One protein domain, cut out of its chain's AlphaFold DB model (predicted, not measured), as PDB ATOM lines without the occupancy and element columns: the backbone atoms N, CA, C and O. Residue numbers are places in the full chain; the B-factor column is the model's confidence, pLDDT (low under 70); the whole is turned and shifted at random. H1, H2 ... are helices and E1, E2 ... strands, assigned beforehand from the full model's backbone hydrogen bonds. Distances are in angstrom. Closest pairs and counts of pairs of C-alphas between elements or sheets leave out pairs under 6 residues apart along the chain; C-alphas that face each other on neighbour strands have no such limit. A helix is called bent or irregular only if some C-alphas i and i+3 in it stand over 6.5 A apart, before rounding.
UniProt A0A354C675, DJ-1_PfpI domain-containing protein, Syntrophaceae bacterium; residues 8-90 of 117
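What this domain is: This is residues 8 to 90 of the 117 residues of the protein "DJ-1_PfpI domain-containing protein" of Syntrophaceae bacterium (UniProt A0A354C675). What is the main picture? A small three-stranded sheet, E1, E3 and E2 side by side, has the short helix H2 packed on one face, and H3 stands near H2, off the sheet. The longest helix, H1, lies off at one end of H2, roughly crosswise to it, and long loops join H2 to H3 and H3 to E2. What is it made of? The 83 printed residues hold three named helices and three named strands, in the order H1 E1 H2 H3 E2 E3, of mixed class, and the sheet, E1 E3 E2, is mixed too. How large is it? It is compact, with a radius of gyration of the C-alphas of 11.5 A, and rounded, spanning 28 by 25 by 24 A.

How they stand to each other: How is the sheet paired? Inner strand E3, residues 83 to 86, is parallel to edge strand E1, residues 33 to 36, at 14 degrees, with N 35 and O 84 2.9 A apart, within hydrogen-bond range. E3 and edge strand E2, residues 77 to 80, form an antiparallel hairpin at 168 degrees, with N 78 and O 85 2.9 A apart. What is on the sheet? H2, residues 37 to 45, is on it at a height over the sheet of 8.3 A, over E1 and along the strands, at 3 degrees to E1 on the local plane; its line rises 39 degrees, only just short of standing up from the sheet. The closest C-alphas of H2 and E3, those of Cys 37 and Ser 86, are 6.0 A apart. Where are the other helices? H1, residues 17 to 29, only grazes the sheet with residues 23 to 27. With residues 20 to 23 alone it only just touches H2, with 3 pairs of C-alphas within 8 A, the closest His 20 and Arg 45 at 6.6 A; their lines are about perpendicular, at 85 degrees. H3, residues 58 to 65, is close to H2 but not clearly touching, the closest C-alphas being those of Phe 41 and Leu 64 at 6.7 A, with a shallow tilt of 12 degrees, the same way. How complete are the helix backbones? O i to N i+4 pairs are within hydrogen-bond range in 8 of 9 for H1, 3 of 5 for H2 and 2 of 4 for H3.

Where its parts are: Where do the helices run? H1 measures 19.9 A from C-alpha 17 at (124.190, 202.712, 198.902) to C-alpha 29. H2 measures 15.0 A and is only just irregular, C-alphas 37 and 40 being 6.9 A apart; H3 measures 11.7 A and is irregular, C-alphas 59 and 62 being 7.7 A apart. Where are the strands? E1 and E3 each measure 10.4 A and E2 10.2 A; E3 ends at C-alpha 86, (145.189, 213.546, 201.827).

The domain as a whole: Which links are long? Those from H2 to H3 and from H3 to E2, of 12 and 11 residues; within them residues 53 to 54 pair with residues 71 to 72, parallel. Is it whole and confident? The printed part has no cut, and its mean pLDDT is 85.5; residues 8 to 23 and residue 25 are under 70.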
ATOM      1  N   CYS A   8     131.944 218.926 207.405       58.59
ATOM      2  CA  CYS A   8     131.468 217.552 207.554       58.59
ATOM      3  C   CYS A   8     132.629 216.583 207.366       58.59
ATOM      4  O   CYS A   8     133.139 216.398 206.260       58.59
ATOM      5  N   LEU A   9     133.045 215.975 208.476       53.66
ATOM      6  CA  LEU A   9     133.908 214.806 208.454       53.66
ATOM      7  C   LEU A   9     133.036 213.583 208.170       53.66
ATOM      8  O   LEU A   9     132.009 213.395 208.835       53.66
ATOM      9  N   PRO A  10     133.407 212.740 207.203       51.25
ATOM     10  CA  PRO A  10     132.589 211.593 206.883       51.25
ATOM     11  C   PRO A  10     132.643 210.566 208.027       51.25
ATOM     12  O   PRO A  10     133.701 210.049 208.383       51.25
ATOM     13  N   LYS A  11     131.483 210.264 208.622       52.12
ATOM     14  CA  LYS A  11     131.367 209.268 209.698       52.12
ATOM     15  C   LYS A  11     131.670 207.864 209.169       52.12
ATOM     16  O   LYS A  11     131.187 207.480 208.100       52.12
ATOM     17  N   ASN A  12     132.478 207.116 209.923       43.06
ATOM     18  CA  ASN A  12     132.884 205.745 209.617       43.06
ATOM     19  C   ASN A  12     131.662 204.814 209.658       43.06
ATOM     20  O   ASN A  12     131.223 204.431 210.738       43.06
ATOM     21  N   ASP A  13     131.101 204.489 208.493       53.06
ATOM     22  CA  ASP A  13     129.936 203.614 208.378       53.06
ATOM     23  C   ASP A  13     130.112 202.649 207.200       53.06
ATOM     24  O   ASP A  13     130.632 203.024 206.139       53.06
ATOM     25  N   ARG A  14     129.760 201.380 207.418       50.78
ATOM     26  CA  ARG A  14     130.124 200.252 206.550       50.78
ATOM     27  C   ARG A  14     129.212 200.206 205.317       50.78
ATOM     28  O   ARG A  14     128.239 199.470 205.287       50.78
ATOM     29  N   GLY A  15     129.563 200.992 204.299       53.53
ATOM     30  CA  GLY A  15     129.307 200.738 202.872       53.53
ATOM     31  C   GLY A  15     127.925 200.216 202.452       53.53
ATOM     32  O   GLY A  15     127.860 199.147 201.854       53.53
ATOM     33  N   ASN A  16     126.852 200.979 202.681       57.34
ATOM     34  CA  ASN A  16     125.570 200.788 201.986       57.34
ATOM     35  C   ASN A  16     125.314 201.940 200.980       57.34
ATOM     36  O   ASN A  16     125.868 203.034 201.118       57.34
ATOM     37  N   GLU A  17     124.505 201.705 199.940       55.25
ATOM     38  CA  GLU A  17     124.190 202.712 198.902       55.25
ATOM     39  C   GLU A  17     123.482 203.954 199.469       55.25
ATOM     40  O   GLU A  17     123.722 205.082 199.035       55.25
ATOM     41  N   GLU A  18     122.679 203.768 200.516       53.44
ATOM     42  CA  GLU A  18     122.004 204.846 201.238       53.44
ATOM     43  C   GLU A  18     122.998 205.820 201.901       53.44
ATOM     44  O   GLU A  18     122.834 207.040 201.831       53.44
ATOM     45  N   THR A  19     124.106 205.302 202.439       58.62
ATOM     46  CA  THR A  19     125.201 206.086 203.027       58.62
ATOM     47  C   THR A  19     125.899 206.936 201.975       58.62
ATOM     48  O   THR A  19     126.292 208.066 202.268       58.62
ATOM     49  N   HIS A  20     126.049 206.440 200.743       61.97
ATOM     50  CA  HIS A  20     126.636 207.227 199.657       61.97
ATOM     51  C   HIS A  20     125.748 208.427 199.290       61.97
ATOM     52  O   HIS A  20     126.263 209.539 199.148       61.97
ATOM     53  N   ARG A  21     124.420 208.245 199.251       57.00
ATOM     54  CA  ARG A  21     123.457 209.330 198.985       57.00
ATOM     55  C   ARG A  21     123.429 210.376 200.104       57.00
ATOM     56  O   ARG A  21     123.496 211.569 199.815       57.00
ATOM     57  N   ILE A  22     123.405 209.939 201.367       57.06
ATOM     58  CA  ILE A  22     123.447 210.838 202.534       57.06
ATOM     59  C   ILE A  22     124.736 211.672 202.522       57.06
ATOM     60  O   ILE A  22     124.692 212.879 202.751       57.06
ATOM     61  N   LYS A  23     125.878 211.055 202.194       68.06
ATOM     62  CA  LYS A  23     127.170 211.751 202.086       68.06
ATOM     63  C   LYS A  23     127.182 212.781 200.951       68.06
ATOM     64  O   LYS A  23     127.698 213.877 201.154       68.06
ATOM     65  N   HIS A  24     126.581 212.474 199.799       70.38
ATOM     66  CA  HIS A  24     126.449 213.429 198.695       70.38
ATOM     67  C   HIS A  24     125.591 214.643 199.085       70.38
ATOM     68  O   HIS A  24     125.986 215.791 198.873       70.38
ATOM     69  N   GLU A  25     124.431 214.406 199.697       69.38
ATOM     70  CA  GLU A  25     123.501 215.467 200.089       69.38
ATOM     71  C   GLU A  25     124.069 216.360 201.199       69.38
ATOM     72  O   GLU A  25     124.007 217.586 201.101       69.38
ATOM     73  N   GLN A  26     124.715 215.768 202.208       74.62
ATOM     74  CA  GLN A  26     125.408 216.521 203.256       74.62
ATOM     75  C   GLN A  26     126.532 217.380 202.675       74.62
ATOM     76  O   GLN A  26     126.617 218.570 202.982       74.62
ATOM     77  N   ALA A  27     127.335 216.821 201.764       77.38
ATOM     78  CA  ALA A  27     128.430 217.542 201.129       77.38
ATOM     79  C   ALA A  27     127.969 218.793 200.366       77.38
ATOM     80  O   ALA A  27     128.737 219.753 200.271       77.38
ATOM     81  N   ARG A  28     126.730 218.846 199.843       77.38
ATOM     82  CA  ARG A  28     126.208 220.032 199.131       77.38
ATOM     83  C   ARG A  28     126.217 221.288 199.999       77.38
ATOM     84  O   ARG A  28     126.596 222.339 199.488       77.38
ATOM     85  N   ASN A  29     125.903 221.158 201.286       82.56
ATOM     86  CA  ASN A  29     125.769 222.283 202.218       82.56
ATOM     87  C   ASN A  29     127.052 222.589 203.011       82.56
ATOM     88  O   ASN A  29     127.086 223.537 203.795       82.56
ATOM     89  N   CYS A  30     128.111 221.801 202.819       85.06
ATOM     90  CA  CYS A  30     129.380 221.986 203.515       85.06
ATOM     91  C   CYS A  30     130.275 223.017 202.836       85.06
ATOM     92  O   CYS A  30     130.360 223.073 201.606       85.06
ATOM     93  N   LYS A  31     131.007 223.777 203.659       88.81
ATOM     94  CA  LYS A  31     132.057 224.693 203.186       88.81
ATOM     95  C   LYS A  31     133.338 223.962 202.795       88.81
ATOM     96  O   LYS A  31     133.993 224.379 201.852       88.81
ATOM     97  N   ALA A  32     133.654 222.868 203.486       91.38
ATOM     98  CA  ALA A  32     134.707 221.944 203.094       91.38
ATOM     99  C   ALA A  32     134.330 220.498 203.453       91.38
ATOM    100  O   ALA A  32     133.636 220.248 204.445       91.38
ATOM    101  N   VAL A  33     134.796 219.564 202.628       93.19
ATOM    102  CA  VAL A  33     134.711 218.113 202.806       93.19
ATOM    103  C   VAL A  33     136.130 217.577 202.762       93.19
ATOM    104  O   VAL A  33     136.843 217.802 201.787       93.19
ATOM    105  N   LEU A  34     136.527 216.880 203.820       94.06
ATOM    106  CA  LEU A  34     137.879 216.369 203.981       94.06
ATOM    107  C   LEU A  34     137.860 214.840 203.920       94.06
ATOM    108  O   LEU A  34     137.018 214.201 204.561       94.06
ATOM    109  N   SER A  35     138.798 214.247 203.186       94.12
ATOM    110  CA  SER A  35     139.102 212.817 203.245       94.12
ATOM    111  C   SER A  35     140.572 212.576 203.539       94.12
ATOM    112  O   SER A  35     141.452 213.325 203.128       94.12
ATOM    113  N   VAL A  36     140.822 211.471 204.233       95.62
ATOM    114  CA  VAL A  36     142.163 211.023 204.592       95.62
ATOM    115  C   VAL A  36     142.323 209.573 204.156       95.62
ATOM    116  O   VAL A  36     141.424 208.752 204.368       95.62
ATOM    117  N   CYS A  37     143.484 209.235 203.596       93.12
ATOM    118  CA  CYS A  37     143.885 207.862 203.306       93.12
ATOM    119  C   CYS A  37     142.888 207.164 202.355       93.12
ATOM    120  O   CYS A  37     142.754 207.542 201.193       93.12
ATOM    121  N   THR A  38     142.178 206.134 202.813       93.69
ATOM    122  CA  THR A  38     141.248 205.339 201.992       93.69
ATOM    123  C   THR A  38     139.859 205.958 201.861       93.69
ATOM    124  O   THR A  38     139.015 205.451 201.122       93.69
ATOM    125  N   TYR A  39     139.595 207.076 202.535       92.25
ATOM    126  CA  TYR A  39     138.265 207.677 202.520       92.25
ATOM    127  C   TYR A  39     137.920 208.363 201.186       92.25
ATOM    128  O   TYR A  39     136.742 208.557 200.881       92.25
ATOM    129  N   SER A  40     138.915 208.636 200.335       93.44
ATOM    130  CA  SER A  40     138.705 209.142 198.969       93.44
ATOM    131  C   SER A  40     137.877 208.181 198.103       93.44
ATOM    132  O   SER A  40     137.081 208.631 197.287       93.44
ATOM    133  N   PHE A  41     137.937 206.867 198.353       93.31
ATOM    134  CA  PHE A  41     137.083 205.877 197.676       93.31
ATOM    135  C   PHE A  41     135.593 206.089 197.970       93.31
ATOM    136  O   PHE A  41     134.735 205.879 197.114       93.31
ATOM    137  N   ILE A  42     135.267 206.517 199.191       90.31
ATOM    138  CA  ILE A  42     133.885 206.791 199.591       90.31
ATOM    139  C   ILE A  42     133.398 208.089 198.949       90.31
ATOM    140  O   ILE A  42     132.243 208.146 198.526       90.31
ATOM    141  N   LEU A  43     134.265 209.104 198.848       91.12
ATOM    142  CA  LEU A  43     133.944 210.344 198.139       91.12
ATOM    143  C   LEU A  43     133.726 210.099 196.642       91.12
ATOM    144  O   LEU A  43     132.773 210.636 196.081       91.12
ATOM    145  N   HIS A  44     134.549 209.249 196.016       92.50
ATOM    146  CA  HIS A  44     134.364 208.837 194.622       92.50
ATOM    147  C   HIS A  44     133.009 208.156 194.412       92.50
ATOM    148  O   HIS A  44     132.209 208.629 193.614       92.50
ATOM    149  N   ARG A  45     132.682 207.136 195.218       89.94
ATOM    150  CA  ARG A  45     131.382 206.440 195.146       89.94
ATOM    151  C   ARG A  45     130.179 207.339 195.435       89.94
ATOM    152  O   ARG A  45     129.076 207.037 195.004       89.94
ATOM    153  N   ALA A  46     130.375 208.427 196.177       87.94
ATOM    154  CA  ALA A  46     129.351 209.443 196.402       87.94
ATOM    155  C   ALA A  46     129.254 210.469 195.251       87.94
ATOM    156  O   ALA A  46     128.523 211.447 195.380       87.94
ATOM    157  N   GLY A  47     130.005 210.302 194.155       90.31
ATOM    158  CA  GLY A  47     130.039 211.226 193.014       90.31
ATOM    159  C   GLY A  47     130.682 212.580 193.328       90.31
ATOM    160  O   GLY A  47     130.466 213.552 192.612       90.31
ATOM    161  N   LEU A  48     131.431 212.689 194.432       90.94
ATOM    162  CA  LEU A  48     132.037 213.955 194.863       90.94
ATOM    163  C   LEU A  48     133.399 214.214 194.214       90.94
ATOM    164  O   LEU A  48     133.849 215.358 194.226       90.94
ATOM    165  N   LEU A  49     134.036 213.179 193.654       94.38
ATOM    166  CA  LEU A  49     135.332 213.272 192.966       94.38
ATOM    167  C   LEU A  49     135.227 213.228 191.435       94.38
ATOM    168  O   LEU A  49     136.251 213.370 190.775       94.38
ATOM    169  N   SER A  50     134.018 213.079 190.884       93.19
ATOM    170  CA  SER A  50     133.783 213.048 189.437       93.19
ATOM    171  C   SER A  50     134.368 214.281 188.741       93.19
ATOM    172  O   SER A  50     134.011 215.414 189.079       93.19
ATOM    173  N   GLY A  51     135.289 214.063 187.802       95.25
ATOM    174  CA  GLY A  51     135.998 215.103 187.052       95.25
ATOM    175  C   GLY A  51     136.961 215.969 187.876       95.25
ATOM    176  O   GLY A  51     137.278 217.077 187.448       95.25
ATOM    177  N   ARG A  52     137.396 215.521 189.063       95.88
ATOM    178  CA  ARG A  52     138.298 216.277 189.956       95.88
ATOM    179  C   ARG A  52     139.624 215.564 190.177       95.88
ATOM    180  O   ARG A  52     139.723 214.350 190.013       95.88
ATOM    181  N   ARG A  53     140.616 216.321 190.645       97.81
ATOM    182  CA  ARG A  53     141.851 215.769 191.203       97.81
ATOM    183  C   ARG A  53     141.642 215.274 192.632       97.81
ATOM    184  O   ARG A  53     140.965 215.926 193.428       97.81
ATOM    185  N   ALA A  54     142.249 214.142 192.972       97.62
ATOM    186  CA  ALA A  54     142.283 213.631 194.338       97.62
ATOM    187  C   ALA A  54     143.514 212.756 194.594       97.62
ATOM    188  O   ALA A  54     144.078 212.156 193.682       97.62
ATOM    189  N   THR A  55     143.875 212.626 195.866       97.75
ATOM    190  CA  THR A  55     144.861 211.657 196.354       97.75
ATOM    191  C   THR A  55     144.206 210.677 197.333       97.75
ATOM    192  O   THR A  55     143.068 210.860 197.789       97.75
ATOM    193  N   ALA A  56     144.906 209.592 197.638       97.00
ATOM    194  CA  ALA A  56     144.502 208.579 198.603       97.00
ATOM    195  C   ALA A  56     145.742 207.899 199.188       97.00
ATOM    196  O   ALA A  56     146.875 208.289 198.916       97.00
ATOM    197  N   HIS A  57     145.536 206.854 199.986       96.25
ATOM    198  CA  HIS A  57     146.648 206.041 200.463       96.25
ATOM    199  C   HIS A  57     147.541 205.560 199.318       96.25
ATOM    200  O   HIS A  57     147.037 204.956 198.370       96.25
ATOM    201  N   TRP A  58     148.855 205.778 199.439       94.75
ATOM    202  CA  TRP A  58     149.850 205.482 198.399       94.75
ATOM    203  C   TRP A  58     149.721 204.054 197.846       94.75
ATOM    204  O   TRP A  58     149.732 203.854 196.634       94.75
ATOM    205  N   ALA A  59     149.477 203.064 198.715       96.31
ATOM    206  CA  ALA A  59     149.345 201.660 198.314       96.31
ATOM    207  C   ALA A  59     148.076 201.359 197.493       96.31
ATOM    208  O   ALA A  59     147.910 200.255 196.975       96.31
ATOM    209  N   LEU A  60     147.141 202.308 197.413       96.19
ATOM    210  CA  LEU A  60     145.833 202.151 196.782       96.19
ATOM    211  C   LEU A  60     145.576 203.181 195.676       96.19
ATOM    212  O   LEU A  60     144.488 203.165 195.105       96.19
ATOM    213  N   LEU A  61     146.548 204.029 195.322       97.12
ATOM    214  CA  LEU A  61     146.381 205.026 194.257       97.12
ATOM    215  C   LEU A  61     145.986 204.380 192.928       97.12
ATOM    216  O   LEU A  61     145.060 204.855 192.276       97.12
ATOM    217  N   GLN A  62     146.605 203.250 192.568       97.69
ATOM    218  CA  GLN A  62     146.231 202.542 191.343       97.69
ATOM    219  C   GLN A  62     144.783 202.044 191.386       97.69
ATOM    220  O   GLN A  62     144.037 202.260 190.442       97.69
ATOM    221  N   LYS A  63     144.337 201.487 192.518       97.25
ATOM    222  CA  LYS A  63     142.940 201.051 192.665       97.25
ATOM    223  C   LYS A  63     141.952 202.206 192.555       97.25
ATOM    224  O   LYS A  63     140.835 201.987 192.107       97.25
ATOM    225  N   LEU A  64     142.331 203.408 192.992       96.12
ATOM    226  CA  LEU A  64     141.499 204.595 192.817       96.12
ATOM    227  C   LEU A  64     141.471 205.034 191.346       96.12
ATOM    228  O   LEU A  64     140.400 205.360 190.849       96.12
ATOM    229  N   ARG A  65     142.609 204.978 190.635       97.50
ATOM    230  CA  ARG A  65     142.680 205.258 189.184       97.50
ATOM    231  C   ARG A  65     141.769 204.328 188.395       97.50
ATOM    232  O   ARG A  65     141.032 204.787 187.529       97.50
ATOM    233  N   ASP A  66     141.775 203.047 188.747       97.56
ATOM    234  CA  ASP A  66     140.971 202.021 188.082       97.56
ATOM    235  C   ASP A  66     139.452 202.255 188.241       97.56
ATOM    236  O   ASP A  66     138.667 201.707 187.469       97.56
ATOM    237  N   MET A  67     139.011 203.081 189.204       94.56
ATOM    238  CA  MET A  67     137.599 203.469 189.343       94.56
ATOM    239  C   MET A  67     137.136 204.483 188.284       94.56
ATOM    240  O   MET A  67     135.930 204.619 188.082       94.56
ATOM    241  N   GLY A  68     138.066 205.171 187.608       94.50
ATOM    242  CA  GLY A  68     137.777 206.139 186.549       94.50
ATOM    243  C   GLY A  68     137.070 207.412 187.026       94.50
ATOM    244  O   GLY A  68     136.794 207.586 188.208       94.50
ATOM    245  N   ASP A  69     136.775 208.321 186.092       94.50
ATOM    246  CA  ASP A  69     136.034 209.571 186.350       94.50
ATOM    247  C   ASP A  69     136.699 210.522 187.373       94.50
ATOM    248  O   ASP A  69     136.052 211.378 187.957       94.50
ATOM    249  N   LEU A  70     138.007 210.408 187.607       96.56
ATOM    250  CA  LEU A  70     138.787 211.366 188.395       96.56
ATOM    251  C   LEU A  70     140.255 211.360 187.951       96.56
ATOM    252  O   LEU A  70     140.727 210.392 187.354       96.56
ATOM    253  N   GLU A  71     140.996 212.409 188.292       98.00
ATOM    254  CA  GLU A  71     142.449 212.462 188.127       98.00
ATOM    255  C   GLU A  71     143.127 212.121 189.463       98.00
ATOM    256  O   GLU A  71     142.984 212.836 190.455       98.00
ATOM    257  N   VAL A  72     143.864 211.011 189.521       98.12
ATOM    258  CA  VAL A  72     144.553 210.599 190.754       98.12
ATOM    259  C   VAL A  72     145.997 211.075 190.744       98.12
ATOM    260  O   VAL A  72     146.775 210.657 189.882       98.12
ATOM    261  N   THR A  73     146.371 211.869 191.747       98.00
ATOM    262  CA  THR A  73     147.737 212.379 191.915       98.00
ATOM    263  C   THR A  73     148.483 211.665 193.043       98.00
ATOM    264  O   THR A  73     147.888 210.968 193.866       98.00
ATOM    265  N   GLU A  74     149.807 211.820 193.060       97.00
ATOM    266  CA  GLU A  74     150.695 211.321 194.125       97.00
ATOM    267  C   GLU A  74     151.018 212.410 195.162       97.00
ATOM    268  O   GLU A  74     151.813 212.193 196.078       97.00
ATOM    269  N   ASP A  75     150.368 213.572 195.043       97.12
ATOM    270  CA  ASP A  75     150.496 214.666 195.998       97.12
ATOM    271  C   ASP A  75     150.022 214.205 197.382       97.12
ATOM    272  O   ASP A  75     149.082 213.416 197.526       97.12
ATOM    273  N   TRP A  76     150.654 214.728 198.429       96.31
ATOM    274  CA  TRP A  76     150.298 214.378 199.805       96.31
ATOM    275  C   TRP A  76     148.941 214.944 200.224       96.31
ATOM    276  O   TRP A  76     148.239 214.313 201.022       96.31
ATOM    277  N   ILE A  77     148.589 216.111 199.681       96.94
ATOM    278  CA  ILE A  77     147.318 216.810 199.854       96.94
ATOM    279  C   ILE A  77     146.892 217.355 198.490       96.94
ATOM    280  O   ILE A  77     147.695 217.946 197.774       96.94
ATOM    281  N   VAL A  78     145.614 217.194 198.158       97.50
ATOM    282  CA  VAL A  78     144.975 217.803 196.985       97.50
ATOM    283  C   VAL A  78     143.766 218.600 197.451       97.50
ATOM    284  O   VAL A  78     142.970 218.101 198.250       97.50
ATOM    285  N   HIS A  79     143.622 219.817 196.935       95.44
ATOM    286  CA  HIS A  79     142.515 220.717 197.232       95.44
ATOM    287  C   HIS A  79     141.843 221.177 195.930       95.44
ATOM    288  O   HIS A  79     142.447 221.881 195.127       95.44
ATOM    289  N   GLU A  80     140.579 220.790 195.750       94.31
ATOM    290  CA  GLU A  80     139.747 221.097 194.582       94.31
ATOM    291  C   GLU A  80     138.417 221.729 195.031       94.31
ATOM    292  O   GLU A  80     137.418 221.056 195.330       94.31
ATOM    293  N   GLY A  81     138.392 223.062 195.091       92.50
ATOM    294  CA  GLY A  81     137.219 223.846 195.474       92.50
ATOM    295  C   GLY A  81     136.844 223.686 196.948       92.50
ATOM    296  O   GLY A  81     137.344 224.402 197.798       92.50
ATOM    297  N   LYS A  82     135.910 222.781 197.262       91.94
ATOM    298  CA  LYS A  82     135.536 222.461 198.656       91.94
ATOM    299  C   LYS A  82     135.949 221.059 199.083       91.94
ATOM    300  O   LYS A  82     135.681 220.676 200.219       91.94
ATOM    301  N   ILE A  83     136.527 220.272 198.180       94.31
ATOM    302  CA  ILE A  83     136.948 218.903 198.462       94.31
ATOM    303  C   ILE A  83     138.451 218.903 198.701       94.31
ATOM    304  O   ILE A  83     139.212 219.395 197.871       94.31
ATOM    305  N   TRP A  84     138.861 218.347 199.833       97.00
ATOM    306  CA  TRP A  84     140.257 218.206 200.203       97.00
ATOM    307  C   TRP A  84     140.542 216.741 200.513       97.00
ATOM    308  O   TRP A  84     139.819 216.114 201.286       97.00
ATOM    309  N   THR A  85     141.592 216.192 199.919       97.12
ATOM    310  CA  THR A  85     141.984 214.790 200.107       97.12
ATOM    311  C   THR A  85     143.443 214.711 200.533       97.12
ATOM    312  O   THR A  85     144.252 215.472 200.004       97.12
ATOM    313  N   SER A  86     143.795 213.800 201.442       97.62
ATOM    314  CA  SER A  86     145.189 213.546 201.827       97.62
ATOM    315  C   SER A  86     145.581 212.068 201.766       97.62
ATOM    316  O   SER A  86     144.755 211.165 201.940       97.62
ATOM    317  N   ALA A  87     146.869 211.814 201.529       95.12
ATOM    318  CA  ALA A  87     147.412 210.477 201.299       95.12
ATOM    319  C   ALA A  87     147.525 209.589 202.560       95.12
ATOM    320  O   ALA A  87     147.688 208.372 202.463       95.12
ATOM    321  N   GLY A  88     147.430 210.136 203.772       91.56
ATOM    322  CA  GLY A  88     147.651 209.350 204.986       91.56
ATOM    323  C   GLY A  88     147.269 210.073 206.267       91.56
ATOM    324  O   GLY A  88     146.938 211.251 206.253       91.56
ATOM    325  N   VAL A  89     147.314 209.351 207.389       88.25
ATOM    326  CA  VAL A  89     146.940 209.901 208.704       88.25
ATOM    327  C   VAL A  89     147.850 211.067 209.091       88.25
ATOM    328  O   VAL A  89     147.341 212.105 209.495       88.25
ATOM    329  N   SER A  90     149.165 210.935 208.892       89.06
ATOM    330  CA  SER A  90     150.127 212.015 209.153       89.06
ATOM    331  C   SER A  90     149.825 213.253 208.308       89.06
ATOM    332  O   SER A  90     149.636 214.328 208.862       89.06
TER     333      SER A  90